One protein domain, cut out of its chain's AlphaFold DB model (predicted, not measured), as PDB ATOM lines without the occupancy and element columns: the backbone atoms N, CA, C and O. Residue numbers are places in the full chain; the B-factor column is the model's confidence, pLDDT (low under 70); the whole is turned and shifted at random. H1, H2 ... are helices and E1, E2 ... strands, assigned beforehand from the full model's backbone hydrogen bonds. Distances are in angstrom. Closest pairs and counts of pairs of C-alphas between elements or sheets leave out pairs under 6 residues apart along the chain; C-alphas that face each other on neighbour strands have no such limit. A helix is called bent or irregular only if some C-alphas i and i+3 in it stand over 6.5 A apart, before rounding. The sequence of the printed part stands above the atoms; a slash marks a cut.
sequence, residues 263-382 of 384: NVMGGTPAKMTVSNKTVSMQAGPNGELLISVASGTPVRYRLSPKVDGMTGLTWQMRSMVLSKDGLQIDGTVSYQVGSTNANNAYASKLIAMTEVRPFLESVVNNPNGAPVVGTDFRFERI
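AT A GLANCE: This is residues 263 to 382 of the 384 residues of an uncharacterized protein of Candidatus Peribacteria bacterium RIFOXYB1_FULL_57_12 (UniProt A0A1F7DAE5). A curled sheet of five strands, E1 E2 E3 E4 E8, forms a trough like part of a barrel with the helix H1 in its hollow, and a second sheet of three long, sharply bent strands, E5 E6 E7, stands partly face to face with it as a loose, crossed sandwich. The long axis runs from the E1-E2 turn at Asn 276 to the E6-E7 turn at Ser 339. The printed part has 120 residues, with one named helix and eight named strands in the order E1 E2 E3 E4 E5 E6 E7 H1 E8; it is mostly strand, and both sheets are antiparallel. It is compact, with a radius of gyration of the C-alphas of 13.9 A, yet elongated, spanning 45 by 25 by 24 A.

IN THESE COORDINATES: In the larger sheet, E1 is residues 270 to 274, beginning at C-alpha 270 (104.780, 149.051, 98.060). E2 is residues 277 to 283, 19.4 A long, E3 is residues 288 to 293, 16.5 A, and E4 is residues 299 to 305, 19.6 A. E8, residues 377 to 381, ends at C-alpha 381 (97.730, 151.443, 115.847). The other sheet has E5, residues 310 to 322, 25.9 A, E6, residues 326 to 337, 27.6 A, and E7, residues 340 to 352, 28.6 A. E5 bends by 86 degrees at residue 318, E6 by 80 degrees at 331 and E7 by 86 degrees at 347. H1, residues 353 to 365, is 18.0 A long and begins at C-alpha 353 (98.079, 135.833, 104.437).

HOW THE PARTS SIT: The strongly twisted larger sheet runs E1 E2 E3 E4 E8. E1 to E4 form a meander, each strand the antiparallel neighbour of the one before, as do E5 to E7. N 272 and O 279 of the hairpin E1 and E2 are 2.9 A apart, N 282 and O 290 of E2 and E3 2.9 A, N 301 and O 289 of E3 and E4 2.8 A, and N 378 and O 304 of E4 and E8 2.7 A. H1 is on one face of this sheet, making two layers; its closest C-alphas to E3 are Val 364 and Val 293, 6.2 A apart. In H1, 8 of 9 O i to N i+4 pairs are within hydrogen-bond range. The two sheets form a sandwich, two sheets face to face, their strands at 59 degrees. The closest C-alphas of E4 and E5 are Ser 304 and Leu 313, 7.5 A apart. N 316 and O 332 of E5 and E6 are 2.8 A apart, and N 333 and O 344 of E6 and E7 2.9 A. E1 and E7 are apart.

THE WHOLE: The C-alphas farthest apart, those of Asn 276 and Ser 339, are 46.1 A apart. The printed part has no cut, and the link from H1 to E8, 11 residues, is long. Mean pLDDT of the printed part is 82.7; residues 266 to 267, 275 to 276, 295, 324, 371 and 373 to 374 are under 70.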
ATOM      1  N   ASN A 263     109.183 143.776  98.482       80.81
ATOM      2  CA  ASN A 263     109.846 144.369  99.637       80.81
ATOM      3  C   ASN A 263     109.068 145.625 100.052       80.81
ATOM      4  O   ASN A 263     108.911 146.549  99.253       80.81
ATOM      5  N   VAL A 264     108.564 145.641 101.285       84.25
ATOM      6  CA  VAL A 264     107.825 146.781 101.841       84.25
ATOM      7  C   VAL A 264     108.729 147.696 102.670       84.25
ATOM      8  O   VAL A 264     108.322 148.805 103.006       84.25
ATOM      9  N   MET A 265     109.966 147.279 102.970       79.44
ATOM     10  CA  MET A 265     111.001 148.153 103.529       79.44
ATOM     11  C   MET A 265     111.704 148.955 102.429       79.44
ATOM     12  O   MET A 265     112.218 148.398 101.460       79.44
ATOM     13  N   GLY A 266     111.804 150.270 102.622       69.75
ATOM     14  CA  GLY A 266     112.538 151.166 101.729       69.75
ATOM     15  C   GLY A 266     111.909 152.553 101.634       69.75
ATOM     16  O   GLY A 266     110.923 152.850 102.301       69.75
ATOM     17  N   GLY A 267     112.479 153.419 100.791       64.94
ATOM     18  CA  GLY A 267     111.969 154.782 100.573       64.94
ATOM     19  C   GLY A 267     110.726 154.871  99.678       64.94
ATOM     20  O   GLY A 267     110.074 155.909  99.656       64.94
ATOM     21  N   THR A 268     110.388 153.804  98.944       72.06
ATOM     22  CA  THR A 268     109.210 153.748  98.062       72.06
ATOM     23  C   THR A 268     108.158 152.817  98.669       72.06
ATOM     24  O   THR A 268     108.453 151.633  98.828       72.06
ATOM     25  N   PRO A 269     106.942 153.298  98.990       78.50
ATOM     26  CA  PRO A 269     105.857 152.444  99.468       78.50
ATOM     27  C   PRO A 269     105.448 151.385  98.436       78.50
ATOM     28  O   PRO A 269     105.183 151.710  97.275       78.50
ATOM     29  N   ALA A 270     105.324 150.132  98.873       76.69
ATOM     30  CA  ALA A 270     104.780 149.051  98.060       76.69
ATOM     31  C   ALA A 270     103.272 149.260  97.863       76.69
ATOM     32  O   ALA A 270     102.541 149.462  98.835       76.69
ATOM     33  N   LYS A 271     102.799 149.220  96.614       76.88
ATOM     34  CA  LYS A 271     101.385 149.420  96.264       76.88
ATOM     35  C   LYS A 271     100.716 148.085  95.963       76.88
ATOM     36  O   LYS A 271     101.274 147.265  95.247       76.88
ATOM     37  N   MET A 272      99.507 147.906  96.479       72.94
ATOM     38  CA  MET A 272      98.665 146.720  96.303       72.94
ATOM     39  C   MET A 272      97.193 147.139  96.213       72.94
ATOM     40  O   MET A 272      96.841 148.238  96.647       72.94
ATOM     41  N   THR A 273      96.318 146.274  95.704       72.44
ATOM     42  CA  THR A 273      94.865 146.522  95.702       72.44
ATOM     43  C   THR A 273      94.182 145.610  96.715       72.44
ATOM     44  O   THR A 273      94.291 144.388  96.629       72.44
ATOM     45  N   VAL A 274      93.466 146.196  97.677       72.94
ATOM     46  CA  VAL A 274      92.716 145.491  98.730       72.94
ATOM     47  C   VAL A 274      91.268 145.961  98.676       72.94
ATOM     48  O   VAL A 274      91.013 147.163  98.759       72.94
ATOM     49  N   SER A 275      90.323 145.034  98.499       67.38
ATOM     50  CA  SER A 275      88.884 145.336  98.366       67.38
ATOM     51  C   SER A 275      88.600 146.485  97.379       67.38
ATOM     52  O   SER A 275      87.882 147.434  97.690       67.38
ATOM     53  N   ASN A 276      89.222 146.416  96.197       65.75
ATOM     54  CA  ASN A 276      89.143 147.401  95.109       65.75
ATOM     55  C   ASN A 276      89.658 148.817  95.457       65.75
ATOM     56  O   ASN A 276      89.405 149.761  94.709       65.75
ATOM     57  N   LYS A 277      90.408 148.994  96.556       70.31
ATOM     58  CA  LYS A 277      91.112 150.247  96.875       70.31
ATOM     59  C   LYS A 277      92.621 150.048  96.792       70.31
ATOM     60  O   LYS A 277      93.157 149.064  97.298       70.31
ATOM     61  N   THR A 278      93.323 151.014  96.203       75.81
ATOM     62  CA  THR A 278      94.788 151.053  96.255       75.81
ATOM     63  C   THR A 278      95.239 151.320  97.687       75.81
ATOM     64  O   THR A 278      94.877 152.339  98.279       75.81
ATOM     65  N   VAL A 279      96.059 150.423  98.221       84.06
ATOM     66  CA  VAL A 279      96.747 150.553  99.502       84.06
ATOM     67  C   VAL A 279      98.238 150.668  99.224       84.06
ATOM     68  O   VAL A 279      98.791 149.885  98.452       84.06
ATOM     69  N   SER A 280      98.907 151.634  99.844       84.75
ATOM     70  CA  SER A 280     100.367 151.703  99.862       84.75
ATOM     71  C   SER A 280     100.881 151.410 101.264       84.75
ATOM     72  O   SER A 280     100.462 152.086 102.203       84.75
ATOM     73  N   MET A 281     101.793 150.449 101.398       86.88
ATOM     74  CA  MET A 281     102.420 150.065 102.661       86.88
ATOM     75  C   MET A 281     103.933 150.285 102.597       86.88
ATOM     76  O   MET A 281     104.586 149.897 101.630       86.88
ATOM     77  N   GLN A 282     104.488 150.893 103.640       87.75
ATOM     78  CA  GLN A 282     105.918 151.134 103.803       87.75
ATOM     79  C   GLN A 282     106.330 150.760 105.229       87.75
ATOM     80  O   GLN A 282     105.715 151.216 106.189       87.75
ATOM     81  N   ALA A 283     107.366 149.940 105.370       89.12
ATOM     82  CA  ALA A 283     107.885 149.485 106.652       89.12
ATOM     83  C   ALA A 283     109.164 150.237 107.046       89.12
ATOM     84  O   ALA A 283     110.080 150.405 106.235       89.12
ATOM     85  N   GLY A 284     109.229 150.667 108.306       86.88
ATOM     86  CA  GLY A 284     110.412 151.258 108.928       86.88
ATOM     87  C   GLY A 284     111.327 150.210 109.582       86.88
ATOM     88  O   GLY A 284     110.875 149.117 109.932       86.88
ATOM     89  N   PRO A 285     112.612 150.537 109.825       85.62
ATOM     90  CA  PRO A 285     113.561 149.628 110.484       85.62
ATOM     91  C   PRO A 285     113.172 149.294 111.935       85.62
ATOM     92  O   PRO A 285     113.632 148.300 112.490       85.62
ATOM     93  N   ASN A 286     112.297 150.099 112.541       88.81
ATOM     94  CA  ASN A 286     111.741 149.927 113.882       88.81
ATOM     95  C   ASN A 286     110.418 149.127 113.910       88.81
ATOM     96  O   ASN A 286     109.720 149.141 114.925       88.81
ATOM     97  N   GLY A 287     110.068 148.424 112.827       85.38
ATOM     98  CA  GLY A 287     108.866 147.581 112.762       85.38
ATOM     99  C   GLY A 287     107.550 148.358 112.684       85.38
ATOM    100  O   GLY A 287     106.477 147.779 112.870       85.38
ATOM    101  N   GLU A 288     107.614 149.660 112.411       91.56
ATOM    102  CA  GLU A 288     106.445 150.461 112.065       91.56
ATOM    103  C   GLU A 288     106.014 150.233 110.616       91.56
ATOM    104  O   GLU A 288     106.840 150.035 109.727       91.56
ATOM    105  N   LEU A 289     104.706 150.310 110.384       90.38
ATOM    106  CA  LEU A 289     104.047 150.205 109.091       90.38
ATOM    107  C   LEU A 289     103.274 151.498 108.833       90.38
ATOM    108  O   LEU A 289     102.285 151.791 109.507       90.38
ATOM    109  N   LEU A 290     103.716 152.265 107.846       90.81
ATOM    110  CA  LEU A 290     102.993 153.394 107.277       90.81
ATOM    111  C   LEU A 290     102.066 152.858 106.188       90.81
ATOM    112  O   LEU A 290     102.537 152.363 105.163       90.81
ATOM    113  N   ILE A 291     100.754 152.944 106.404       90.06
ATOM    114  CA  ILE A 291      99.746 152.465 105.452       90.06
ATOM    115  C   ILE A 291      98.897 153.649 104.989       90.06
ATOM    116  O   ILE A 291      98.380 154.392 105.810       90.06
ATOM    117  N   SER A 292      98.728 153.842 103.684       85.19
ATOM    118  CA  SER A 292      97.799 154.829 103.113       85.19
ATOM    119  C   SER A 292      96.810 154.134 102.183       85.19
ATOM    120  O   SER A 292      97.162 153.178 101.494       85.19
ATOM    121  N   VAL A 293      95.565 154.609 102.181       84.00
ATOM    122  CA  VAL A 293      94.460 154.092 101.365       84.00
ATOM    123  C   VAL A 293      94.024 155.198 100.408       84.00
ATOM    124  O   VAL A 293      93.769 156.318 100.848       84.00
ATOM    125  N   ALA A 294      93.943 154.892  99.111       72.88
ATOM    126  CA  ALA A 294      93.502 155.807  98.051       72.88
ATOM    127  C   ALA A 294      94.178 157.202  98.086       72.88
ATOM    128  O   ALA A 294      93.527 158.222  97.872       72.88
ATOM    129  N   SER A 295      95.488 157.240  98.362       64.31
ATOM    130  CA  SER A 295      96.303 158.463  98.498       64.31
ATOM    131  C   SER A 295      95.942 159.383  99.680       64.31
ATOM    132  O   SER A 295      96.350 160.543  99.699       64.31
ATOM    133  N   GLY A 296      95.207 158.887 100.682       70.69
ATOM    134  CA  GLY A 296      94.945 159.609 101.932       70.69
ATOM    135  C   GLY A 296      96.162 159.704 102.866       70.69
ATOM    136  O   GLY A 296      97.222 159.131 102.605       70.69
ATOM    137  N   THR A 297      96.006 160.401 103.994       81.81
ATOM    138  CA  THR A 297      97.051 160.528 105.025       81.81
ATOM    139  C   THR A 297      97.525 159.151 105.514       81.81
ATOM    140  O   THR A 297      96.679 158.343 105.908       81.81
ATOM    141  N   PRO A 298      98.842 158.865 105.532       85.56
ATOM    142  CA  PRO A 298      99.361 157.616 106.075       85.56
ATOM    143  C   PRO A 298      98.996 157.426 107.549       85.56
ATOM    144  O   PRO A 298      99.180 158.315 108.380       85.56
ATOM    145  N   VAL A 299      98.514 156.234 107.878       89.94
ATOM    146  CA  VAL A 299      98.238 155.778 109.236       89.94
ATOM    147  C   VAL A 299      99.370 154.865 109.707       89.94
ATOM    148  O   VAL A 299      99.733 153.904 109.028       89.94
ATOM    149  N   ARG A 300      99.955 155.188 110.867       90.50
ATOM    150  CA  ARG A 300     101.020 154.398 111.501       90.50
ATOM    151  C   ARG A 300     100.435 153.219 112.281       90.50
ATOM    152  O   ARG A 300      99.569 153.390 113.148       90.50
ATOM    153  N   TYR A 301     100.962 152.041 111.993       91.19
ATOM    154  CA  TYR A 301     100.825 150.822 112.781       91.19
ATOM    155  C   TYR A 301     102.212 150.348 113.228       91.19
ATOM    156  O   TYR A 301     103.227 150.782 112.688       91.19
ATOM    157  N   ARG A 302     102.273 149.446 114.202       91.12
ATOM    158  CA  ARG A 302     103.494 148.787 114.667       91.12
ATOM    159  C   ARG A 302     103.258 147.290 114.749       91.12
ATOM    160  O   ARG A 302     102.245 146.856 115.296       91.12
ATOM    161  N   LEU A 303     104.204 146.511 114.236       90.75
ATOM    162  CA  LEU A 303     104.207 145.070 114.430       90.75
ATOM    163  C   LEU A 303     104.643 144.751 115.866       90.75
ATOM    164  O   LEU A 303     105.723 145.148 116.296       90.75
ATOM    165  N   SER A 304     103.808 144.042 116.613       89.44
ATOM    166  CA  SER A 304     103.996 143.785 118.042       89.44
ATOM    167  C   SER A 304     103.830 142.293 118.335       89.44
ATOM    168  O   SER A 304     102.817 141.726 117.932       89.44
ATOM    169  N   PRO A 305     104.788 141.610 118.989       88.00
ATOM    170  CA  PRO A 305     104.576 140.246 119.465       88.00
ATOM    171  C   PRO A 305     103.322 140.140 120.345       88.00
ATOM    172  O   PRO A 305     103.037 141.020 121.167       88.00
ATOM    173  N   LYS A 306     102.565 139.050 120.202       87.69
ATOM    174  CA  LYS A 306     101.367 138.792 121.012       87.69
ATOM    175  C   LYS A 306     101.742 138.232 122.388       87.69
ATOM    176  O   LYS A 306     101.480 137.080 122.710       87.69
ATOM    177  N   VAL A 307     102.387 139.077 123.187       85.06
ATOM    178  CA  VAL A 307     102.832 138.784 124.553       85.06
ATOM    179  C   VAL A 307     102.158 139.758 125.514       85.06
ATOM    180  O   VAL A 307     102.122 140.965 125.261       85.06
ATOM    181  N   ASP A 308     101.596 139.246 126.603       84.19
ATOM    182  CA  ASP A 308     100.898 140.064 127.595       84.19
ATOM    183  C   ASP A 308     101.865 140.638 128.636       84.19
ATOM    184  O   ASP A 308     102.908 140.057 128.934       84.19
ATOM    185  N   GLY A 309     101.555 141.833 129.147       82.94
ATOM    186  CA  GLY A 309     102.462 142.583 130.028       82.94
ATOM    187  C   GLY A 309     103.745 143.087 129.347       82.94
ATOM    188  O   GLY A 309     104.672 143.506 130.039       82.94
ATOM    189  N   MET A 310     103.810 143.042 128.011       88.62
ATOM    190  CA  MET A 310     104.984 143.440 127.240       88.62
ATOM    191  C   MET A 310     105.210 144.961 127.253       88.62
ATOM    192  O   MET A 310     104.313 145.738 126.927       88.62
ATOM    193  N   THR A 311     106.439 145.384 127.542       87.94
ATOM    194  CA  THR A 311     106.891 146.784 127.480       87.94
ATOM    195  C   THR A 311     108.214 146.901 126.707       87.94
ATOM    196  O   THR A 311     108.791 145.900 126.284       87.94
ATOM    197  N   GLY A 312     108.690 148.127 126.450       86.69
ATOM    198  CA  GLY A 312     110.025 148.354 125.870       86.69
ATOM    199  C   GLY A 312     110.247 147.796 124.454       86.69
ATOM    200  O   GLY A 312     111.393 147.590 124.065       86.69
ATOM    201  N   LEU A 313     109.173 147.532 123.698       90.19
ATOM    202  CA  LEU A 313     109.240 146.924 122.368       90.19
ATOM    203  C   LEU A 313     110.109 147.748 121.405       90.19
ATOM    204  O   LEU A 313     109.778 148.884 121.064       90.19
ATOM    205  N   THR A 314     111.177 147.127 120.913       92.00
ATOM    206  CA  THR A 314     112.095 147.668 119.908       92.00
ATOM    207  C   THR A 314     112.362 146.623 118.829       92.00
ATOM    208  O   THR A 314     112.528 145.440 119.118       92.00
ATOM    209  N   TRP A 315     112.411 147.061 117.572       92.19
ATOM    210  CA  TRP A 315     112.774 146.221 116.431       92.19
ATOM    211  C   TRP A 315     114.057 146.718 115.774       92.19
ATOM    212  O   TRP A 315     114.299 147.920 115.672       92.19
ATOM    213  N   GLN A 316     114.818 145.762 115.257       92.44
ATOM    214  CA  GLN A 316     115.875 145.936 114.274       92.44
ATOM    215  C   GLN A 316     115.489 145.095 113.052       92.44
ATOM    216  O   GLN A 316     115.925 143.952 112.892       92.44
ATOM    217  N   MET A 317     114.584 145.631 112.233       90.25
ATOM    218  CA  MET A 317     114.078 144.972 111.030       90.25
ATOM    219  C   MET A 317     115.147 145.013 109.927       90.25
ATOM    220  O   MET A 317     115.659 146.083 109.596       90.25
ATOM    221  N   ARG A 318     115.487 143.849 109.362       89.44
ATOM    222  CA  ARG A 318     116.453 143.686 108.259       89.44
ATOM    223  C   ARG A 318     115.764 143.604 106.905       89.44
ATOM    224  O   ARG A 318     116.219 144.231 105.953       89.44
ATOM    225  N   SER A 319     114.666 142.859 106.820       85.31
ATOM    226  CA  SER A 319     113.783 142.877 105.656       85.31
ATOM    227  C   SER A 319     112.336 142.618 106.057       85.31
ATOM    228  O   SER A 319     112.047 141.986 107.075       85.31
ATOM    229  N   MET A 320     111.421 143.113 105.232       87.69
ATOM    230  CA  MET A 320     110.012 142.781 105.327       87.69
ATOM    231  C   MET A 320     109.459 142.667 103.914       87.69
ATOM    232  O   MET A 320     109.501 143.625 103.143       87.69
ATOM    233  N   VAL A 321     108.965 141.484 103.569       84.38
ATOM    234  CA  VAL A 321     108.508 141.152 102.221       84.38
ATOM    235  C   VAL A 321     107.071 140.671 102.306       84.38
ATOM    236  O   VAL A 321     106.771 139.690 102.981       84.38
ATOM    237  N   LEU A 322     106.171 141.363 101.617       84.00
ATOM    238  CA  LEU A 322     104.803 140.902 101.438       84.00
ATOM    239  C   LEU A 322     104.770 140.006 100.190       84.00
ATOM    240  O   LEU A 322     105.155 140.438  99.104       84.00
ATOM    241  N   SER A 323     104.346 138.754 100.348       75.06
ATOM    242  CA  SER A 323     104.183 137.758  99.280       75.06
ATOM    243  C   SER A 323     102.721 137.302  99.194       75.06
ATOM    244  O   SER A 323     101.890 137.701 100.008       75.06
ATOM    245  N   LYS A 324     102.387 136.427  98.239       68.25
ATOM    246  CA  LYS A 324     101.083 135.734  98.204       68.25
ATOM    247  C   LYS A 324     100.796 134.915  99.481       68.25
ATOM    248  O   LYS A 324      99.635 134.707  99.820       68.25
ATOM    249  N   ASP A 325     101.845 134.449 100.161       70.38
ATOM    250  CA  ASP A 325     101.777 133.518 101.292       70.38
ATOM    251  C   ASP A 325     101.622 134.259 102.633       70.38
ATOM    252  O   ASP A 325     101.094 133.705 103.600       70.38
ATOM    253  N   GLY A 326     102.026 135.534 102.690       79.00
ATOM    254  CA  GLY A 326     101.895 136.372 103.880       79.00
ATOM    255  C   GLY A 326     102.898 137.523 103.945       79.00
ATOM    256  O   GLY A 326     103.464 137.941 102.938       79.00
ATOM    257  N   LEU A 327     103.122 138.031 105.157       87.12
ATOM    258  CA  LEU A 327     104.160 139.011 105.465       87.12
ATOM    259  C   LEU A 327     105.358 138.279 106.083       87.12
ATOM    260  O   LEU A 327     105.304 137.827 107.226       87.12
ATOM    261  N   GLN A 328     106.425 138.134 105.305       85.88
ATOM    262  CA  GLN A 328     107.690 137.546 105.727       85.88
ATOM    263  C   GLN A 328     108.542 138.630 106.395       85.88
ATOM    264  O   GLN A 328     108.798 139.678 105.799       85.88
ATOM    265  N   ILE A 329     108.974 138.383 107.630       89.62
ATOM    266  CA  ILE A 329     109.802 139.290 108.426       89.62
ATOM    267  C   ILE A 329     111.173 138.665 108.692       89.62
ATOM    268  O   ILE A 329     111.290 137.490 109.051       89.62
ATOM    269  N   ASP A 330     112.217 139.472 108.541       87.19
ATOM    270  CA  ASP A 330     113.569 139.160 108.988       87.19
ATOM    271  C   ASP A 330     114.074 140.309 109.857       87.19
ATOM    272  O   ASP A 330     114.107 141.462 109.426       87.19
ATOM    273  N   GLY A 331     114.478 140.000 111.083       90.31
ATOM    274  CA  GLY A 331     115.002 140.984 112.015       90.31
ATOM    275  C   GLY A 331     115.020 140.486 113.447       90.31
ATOM    276  O   GLY A 331     114.691 139.338 113.746       90.31
ATOM    277  N   THR A 332     115.392 141.388 114.342       91.75
ATOM    278  CA  THR A 332     115.486 141.118 115.775       91.75
ATOM    279  C   THR A 332     114.468 141.977 116.511       91.75
ATOM    280  O   THR A 332     114.403 143.182 116.270       91.75
ATOM    281  N   VAL A 333     113.684 141.381 117.410       93.00
ATOM    282  CA  VAL A 333     112.799 142.115 118.323       93.00
ATOM    283  C   VAL A 333     113.294 141.966 119.753       93.00
ATOM    284  O   VAL A 333     113.598 140.862 120.200       93.00
ATOM    285  N   SER A 334     113.362 143.070 120.487       92.06
ATOM    286  CA  SER A 334     113.664 143.085 121.916       92.06
ATOM    287  C   SER A 334     112.511 143.734 122.676       92.06
ATOM    288  O   SER A 334     111.971 144.753 122.247       92.06
ATOM    289  N   TYR A 335     112.110 143.131 123.790       92.25
ATOM    290  CA  TYR A 335     111.026 143.617 124.643       92.25
ATOM    291  C   TYR A 335     111.213 143.143 126.086       92.25
ATOM    292  O   TYR A 335     112.019 142.258 126.366       92.25
ATOM    293  N   GLN A 336     110.462 143.728 127.012       91.38
ATOM    294  CA  GLN A 336     110.452 143.357 128.424       91.38
ATOM    295  C   GLN A 336     109.133 142.693 128.805       91.38
ATOM    296  O   GLN A 336     108.073 143.105 128.339       91.38
ATOM    297  N   VAL A 337     109.204 141.681 129.670       89.69
ATOM    298  CA  VAL A 337     108.051 141.078 130.352       89.69
ATOM    299  C   VAL A 337     108.370 141.069 131.843       89.69
ATOM    300  O   VAL A 337     109.233 140.317 132.301       89.69
ATOM    301  N   GLY A 338     107.730 141.960 132.601       87.56
ATOM    302  CA  GLY A 338     108.135 142.241 133.981       87.56
ATOM    303  C   GLY A 338     109.580 142.755 134.037       87.56
ATOM    304  O   GLY A 338     109.897 143.777 133.437       87.56
ATOM    305  N   SER A 339     110.458 142.041 134.745       85.50
ATOM    306  CA  SER A 339     111.897 142.333 134.835       85.50
ATOM    307  C   SER A 339     112.764 141.586 133.810       85.50
ATOM    308  O   SER A 339     113.976 141.801 133.766       85.50
ATOM    309  N   THR A 340     112.180 140.710 132.987       86.75
ATOM    310  CA  THR A 340     112.921 139.868 132.038       86.75
ATOM    311  C   THR A 340     113.014 140.542 130.672       86.75
ATOM    312  O   THR A 340     111.993 140.843 130.056       86.75
ATOM    313  N   ASN A 341     114.236 140.719 130.164       88.75
ATOM    314  CA  ASN A 341     114.474 141.097 128.770       88.75
ATOM    315  C   ASN A 341     114.344 139.856 127.872       88.75
ATOM    316  O   ASN A 341     115.088 138.891 128.043       88.75
ATOM    317  N   ALA A 342     113.445 139.900 126.894       86.88
ATOM    318  CA  ALA A 342     113.366 138.941 125.799       86.88
ATOM    319  C   ALA A 342     114.001 139.544 124.540       86.88
ATOM    320  O   ALA A 342     113.827 140.730 124.251       86.88
ATOM    321  N   ASN A 343     114.728 138.724 123.783       89.44
ATOM    322  CA  ASN A 343     115.345 139.122 122.524       89.44
ATOM    323  C   ASN A 343     115.213 137.977 121.511       89.44
ATOM    324  O   ASN A 343     115.914 136.971 121.615       89.44
ATOM    325  N   ASN A 344     114.294 138.124 120.557       85.62
ATOM    326  CA  ASN A 344     113.965 137.094 119.578       85.62
ATOM    327  C   ASN A 344     114.500 137.508 118.202       85.62
ATOM    328  O   ASN A 344     114.046 138.492 117.615       85.62
ATOM    329  N   ALA A 345     115.441 136.729 117.669       82.75
ATOM    330  CA  ALA A 345     115.881 136.847 116.285       82.75
ATOM    331  C   ALA A 345     114.970 136.003 115.380       82.75
ATOM    332  O   ALA A 345     114.947 134.775 115.479       82.75
ATOM    333  N   TYR A 346     114.234 136.652 114.482       80.00
ATOM    334  CA  TYR A 346     113.415 135.989 113.473       80.00
ATOM    335  C   TYR A 346     114.174 135.935 112.152       80.00
ATOM    336  O   TYR A 346     114.177 136.895 111.388       80.00
ATOM    337  N   ALA A 347     114.788 134.791 111.859       72.19
ATOM    338  CA  ALA A 347     115.262 134.489 110.516       72.19
ATOM    339  C   ALA A 347     114.071 134.014 109.665       72.19
ATOM    340  O   ALA A 347     113.704 132.843 109.713       72.19
ATOM    341  N   SER A 348     113.454 134.924 108.901       76.00
ATOM    342  CA  SER A 348     112.348 134.610 107.980       76.00
ATOM    343  C   SER A 348     111.092 134.022 108.662       76.00
ATOM    344  O   SER A 348     110.575 132.973 108.267       76.00
ATOM    345  N   LYS A 349     110.545 134.714 109.669       84.19
ATOM    346  CA  LYS A 349     109.226 134.366 110.230       84.19
ATOM    347  C   LYS A 349     108.127 134.814 109.257       84.19
ATOM    348  O   LYS A 349     108.175 135.925 108.743       84.19
ATOM    349  N   LEU A 350     107.136 133.963 109.001       82.12
ATOM    350  CA  LEU A 350     105.977 134.290 108.162       82.12
ATOM    351  C   LEU A 350     104.755 134.581 109.038       82.12
ATOM    352  O   LEU A 350     104.420 133.778 109.909       82.12
ATOM    353  N   ILE A 351     104.079 135.700 108.777       82.50
ATOM    354  CA  ILE A 351     102.718 135.983 109.251       82.50
ATOM    355  C   ILE A 351     101.782 135.650 108.093       82.50
ATOM    356  O   ILE A 351     101.873 136.279 107.039       82.50
ATOM    357  N   ALA A 352     100.931 134.638 108.256       77.12
ATOM    358  CA  ALA A 352     100.157 134.067 107.156       77.12
ATOM    359  C   ALA A 352      99.211 135.086 106.497       77.12
ATOM    360  O   ALA A 352      98.634 135.954 107.157       77.12
ATOM    361  N   MET A 353      98.984 134.949 105.186       76.62
ATOM    362  CA  MET A 353      98.079 135.833 104.437       76.62
ATOM    363  C   MET A 353      96.637 135.831 104.983       76.62
ATOM    364  O   MET A 353      95.926 136.827 104.864       76.62
ATOM    365  N   THR A 354      96.221 134.748 105.643       74.50
ATOM    366  CA  THR A 354      94.949 134.635 106.377       74.50
ATOM    367  C   THR A 354      94.812 135.614 107.547       74.50
ATOM    368  O   THR A 354      93.692 135.899 107.954       74.50
ATOM    369  N   GLU A 355      95.915 136.157 108.069       76.75
ATOM    370  CA  GLU A 355      95.937 137.171 109.136       76.75
ATOM    371  C   GLU A 355      96.210 138.572 108.579       76.75
ATOM    372  O   GLU A 355      95.582 139.550 108.990       76.75
ATOM    373  N   VAL A 356      97.110 138.670 107.594       82.31
ATOM    374  CA  VAL A 356      97.484 139.945 106.963       82.31
ATOM    375  C   VAL A 356      96.330 140.532 106.143       82.31
ATOM    376  O   VAL A 356      96.104 141.741 106.189       82.31
ATOM    377  N   ARG A 357      95.561 139.702 105.420       79.00
ATOM    378  CA  ARG A 357      94.438 140.182 104.600       79.00
ATOM    379  C   ARG A 357      93.318 140.817 105.445       79.00
ATOM    380  O   ARG A 357      93.024 141.979 105.169       79.00
ATOM    381  N   PRO A 358      92.741 140.174 106.484       80.50
ATOM    382  CA  PRO A 358      91.687 140.799 107.293       80.50
ATOM    383  C   PRO A 358      92.133 142.090 107.990       80.50
ATOM    384  O   PRO A 358      91.335 143.017 108.140       80.50
ATOM    385  N   PHE A 359      93.411 142.186 108.378       86.50
ATOM    386  CA  PHE A 359      93.995 143.436 108.865       86.50
ATOM    387  C   PHE A 359      93.933 144.536 107.793       86.50
ATOM    388  O   PHE A 359      93.344 145.589 108.036       86.50
ATOM    389  N   LEU A 360      94.473 144.292 106.595       85.81
ATOM    390  CA  LEU A 360      94.491 145.282 105.512       85.81
ATOM    391  C   LEU A 360      93.079 145.664 105.032       85.81
ATOM    392  O   LEU A 360      92.817 146.842 104.803       85.81
ATOM    393  N   GLU A 361      92.155 144.707 104.933       83.88
ATOM    394  CA  GLU A 361      90.740 144.956 104.613       83.88
ATOM    395  C   GLU A 361      90.072 145.843 105.676       83.88
ATOM    396  O   GLU A 361      89.310 146.761 105.359       83.88
ATOM    397  N   SER A 362      90.417 145.639 106.949       85.25
ATOM    398  CA  SER A 362      89.940 146.493 108.034       85.25
ATOM    399  C   SER A 362      90.546 147.895 107.989       85.25
ATOM    400  O   SER A 362      89.819 148.861 108.206       85.25
ATOM    401  N   VAL A 363      91.832 148.044 107.648       84.94
ATOM    402  CA  VAL A 363      92.464 149.360 107.414       84.94
ATOM    403  C   VAL A 363      91.812 150.075 106.228       84.94
ATOM    404  O   VAL A 363      91.585 151.280 106.288       84.94
ATOM    405  N   VAL A 364      91.442 149.348 105.172       83.75
ATOM    406  CA  VAL A 364      90.725 149.883 104.001       83.75
ATOM    407  C   VAL A 364      89.339 150.428 104.346       83.75
ATOM    408  O   VAL A 364      88.890 151.395 103.719       83.75
ATOM    409  N   ASN A 365      88.658 149.829 105.322       81.12
ATOM    410  CA  ASN A 365      87.319 150.235 105.754       81.12
ATOM    411  C   ASN A 365      87.342 151.275 106.884       81.12
ATOM    412  O   ASN A 365      86.528 152.194 106.883       81.12
ATOM    413  N   ASN A 366      88.293 151.170 107.814       83.81
ATOM    414  CA  ASN A 366      88.498 152.104 108.916       83.81
ATOM    415  C   ASN A 366      90.004 152.271 109.222       83.81
ATOM    416  O   ASN A 366      90.532 151.604 110.116       83.81
ATOM    417  N   PRO A 367      90.707 153.208 108.551       78.94
ATOM    418  CA  PRO A 367      92.149 153.408 108.733       78.94
ATOM    419  C   PRO A 367      92.576 153.753 110.169       78.94
ATOM    420  O   PRO A 367      93.740 153.573 110.531       78.94
ATOM    421  N   ASN A 368      91.650 154.253 110.995       78.88
ATOM    422  CA  ASN A 368      91.915 154.684 112.368       78.88
ATOM    423  C   ASN A 368      91.532 153.658 113.441       78.88
ATOM    424  O   ASN A 368      91.969 153.812 114.578       78.88
ATOM    425  N   GLY A 369      90.758 152.630 113.094       73.00
ATOM    426  CA  GLY A 369      90.216 151.653 114.042       73.00
ATOM    427  C   GLY A 369      90.199 150.226 113.506       73.00
ATOM    428  O   GLY A 369      89.295 149.468 113.851       73.00
ATOM    429  N   ALA A 370      91.157 149.862 112.648       76.69
ATOM    430  CA  ALA A 370      91.350 148.470 112.262       76.69
ATOM    431  C   ALA A 370      91.640 147.624 113.522       76.69
ATOM    432  O   ALA A 370      92.446 148.042 114.360       76.69
ATOM    433  N   PRO A 371      90.989 146.458 113.687       68.00
ATOM    434  CA  PRO A 371      91.203 145.600 114.832       68.00
ATOM    435  C   PRO A 371      92.599 144.983 114.774       68.00
ATOM    436  O   PRO A 371      93.205 144.810 113.713       68.00
ATOM    437  N   VAL A 372      93.094 144.609 115.945       73.31
ATOM    438  CA  VAL A 372      94.398 143.974 116.093       73.31
ATOM    439  C   VAL A 372      94.274 142.493 115.722       73.31
ATOM    440  O   VAL A 372      93.848 141.675 116.536       73.31
ATOM    441  N   VAL A 373      94.623 142.152 114.480       65.25
ATOM    442  CA  VAL A 373      94.560 140.778 113.957       65.25
ATOM    443  C   VAL A 373      95.920 140.089 114.085       65.25
ATOM    444  O   VAL A 373      96.943 140.685 113.753       65.25
ATOM    445  N   GLY A 374      95.912 138.830 114.531       65.00
ATOM    446  CA  GLY A 374      97.033 137.899 114.387       65.00
ATOM    447  C   GLY A 374      97.146 136.846 115.499       65.00
ATOM    448  O   GLY A 374      96.609 136.999 116.609       65.00
ATOM    449  N   THR A 375      97.814 135.735 115.182       75.12
ATOM    450  CA  THR A 375      98.082 134.626 116.114       75.12
ATOM    451  C   THR A 375      99.342 134.884 116.930       75.12
ATOM    452  O   THR A 375      99.245 134.991 118.148       75.12
ATOM    453  N   ASP A 376     100.483 135.068 116.267       78.81
ATOM    454  CA  ASP A 376     101.786 135.325 116.901       78.81
ATOM    455  C   ASP A 376     102.093 136.821 117.075       78.81
ATOM    456  O   ASP A 376     102.859 137.223 117.955       78.81
ATOM    457  N   PHE A 377     101.496 137.660 116.227       84.94
ATOM    458  CA  PHE A 377     101.723 139.101 116.190       84.94
ATOM    459  C   PHE A 377     100.413 139.888 116.240       84.94
ATOM    460  O   PHE A 377      99.318 139.359 116.069       84.94
ATOM    461  N   ARG A 378     100.557 141.179 116.508       88.94
ATOM    462  CA  ARG A 378      99.519 142.192 116.638       88.94
ATOM    463  C   ARG A 378      99.917 143.387 115.774       88.94
ATOM    464  O   ARG A 378     101.035 143.885 115.897       88.94
ATOM    465  N   PHE A 379      99.009 143.864 114.927       89.25
ATOM    466  CA  PHE A 379      99.160 145.145 114.230       89.25
ATOM    467  C   PHE A 379      98.562 146.260 115.096       89.25
ATOM    468  O   PHE A 379      97.360 146.510 115.075       89.25
ATOM    469  N   GLU A 380      99.393 146.904 115.912       88.75
ATOM    470  CA  GLU A 380      98.958 147.942 116.854       88.75
ATOM    471  C   GLU A 380      98.916 149.312 116.177       88.75
ATOM    472  O   GLU A 380      99.917 149.751 115.613       88.75
ATOM    473  N   ARG A 381      97.793 150.033 116.259       88.50
ATOM    474  CA  ARG A 381      97.730 151.443 115.847       88.50
ATOM    475  C   ARG A 381      98.615 152.278 116.778       88.50
ATOM    476  O   ARG A 381      98.455 152.206 117.995       88.50
ATOM    477  N   ILE A 382      99.497 153.105 116.222       86.75
ATOM    478  CA  ILE A 382     100.276 154.093 116.988       86.75
ATOM    479  C   ILE A 382      99.938 155.516 116.524       86.75
ATOM    480  O   ILE A 382      99.401 155.715 115.429       86.75
TER     481      ILE A 382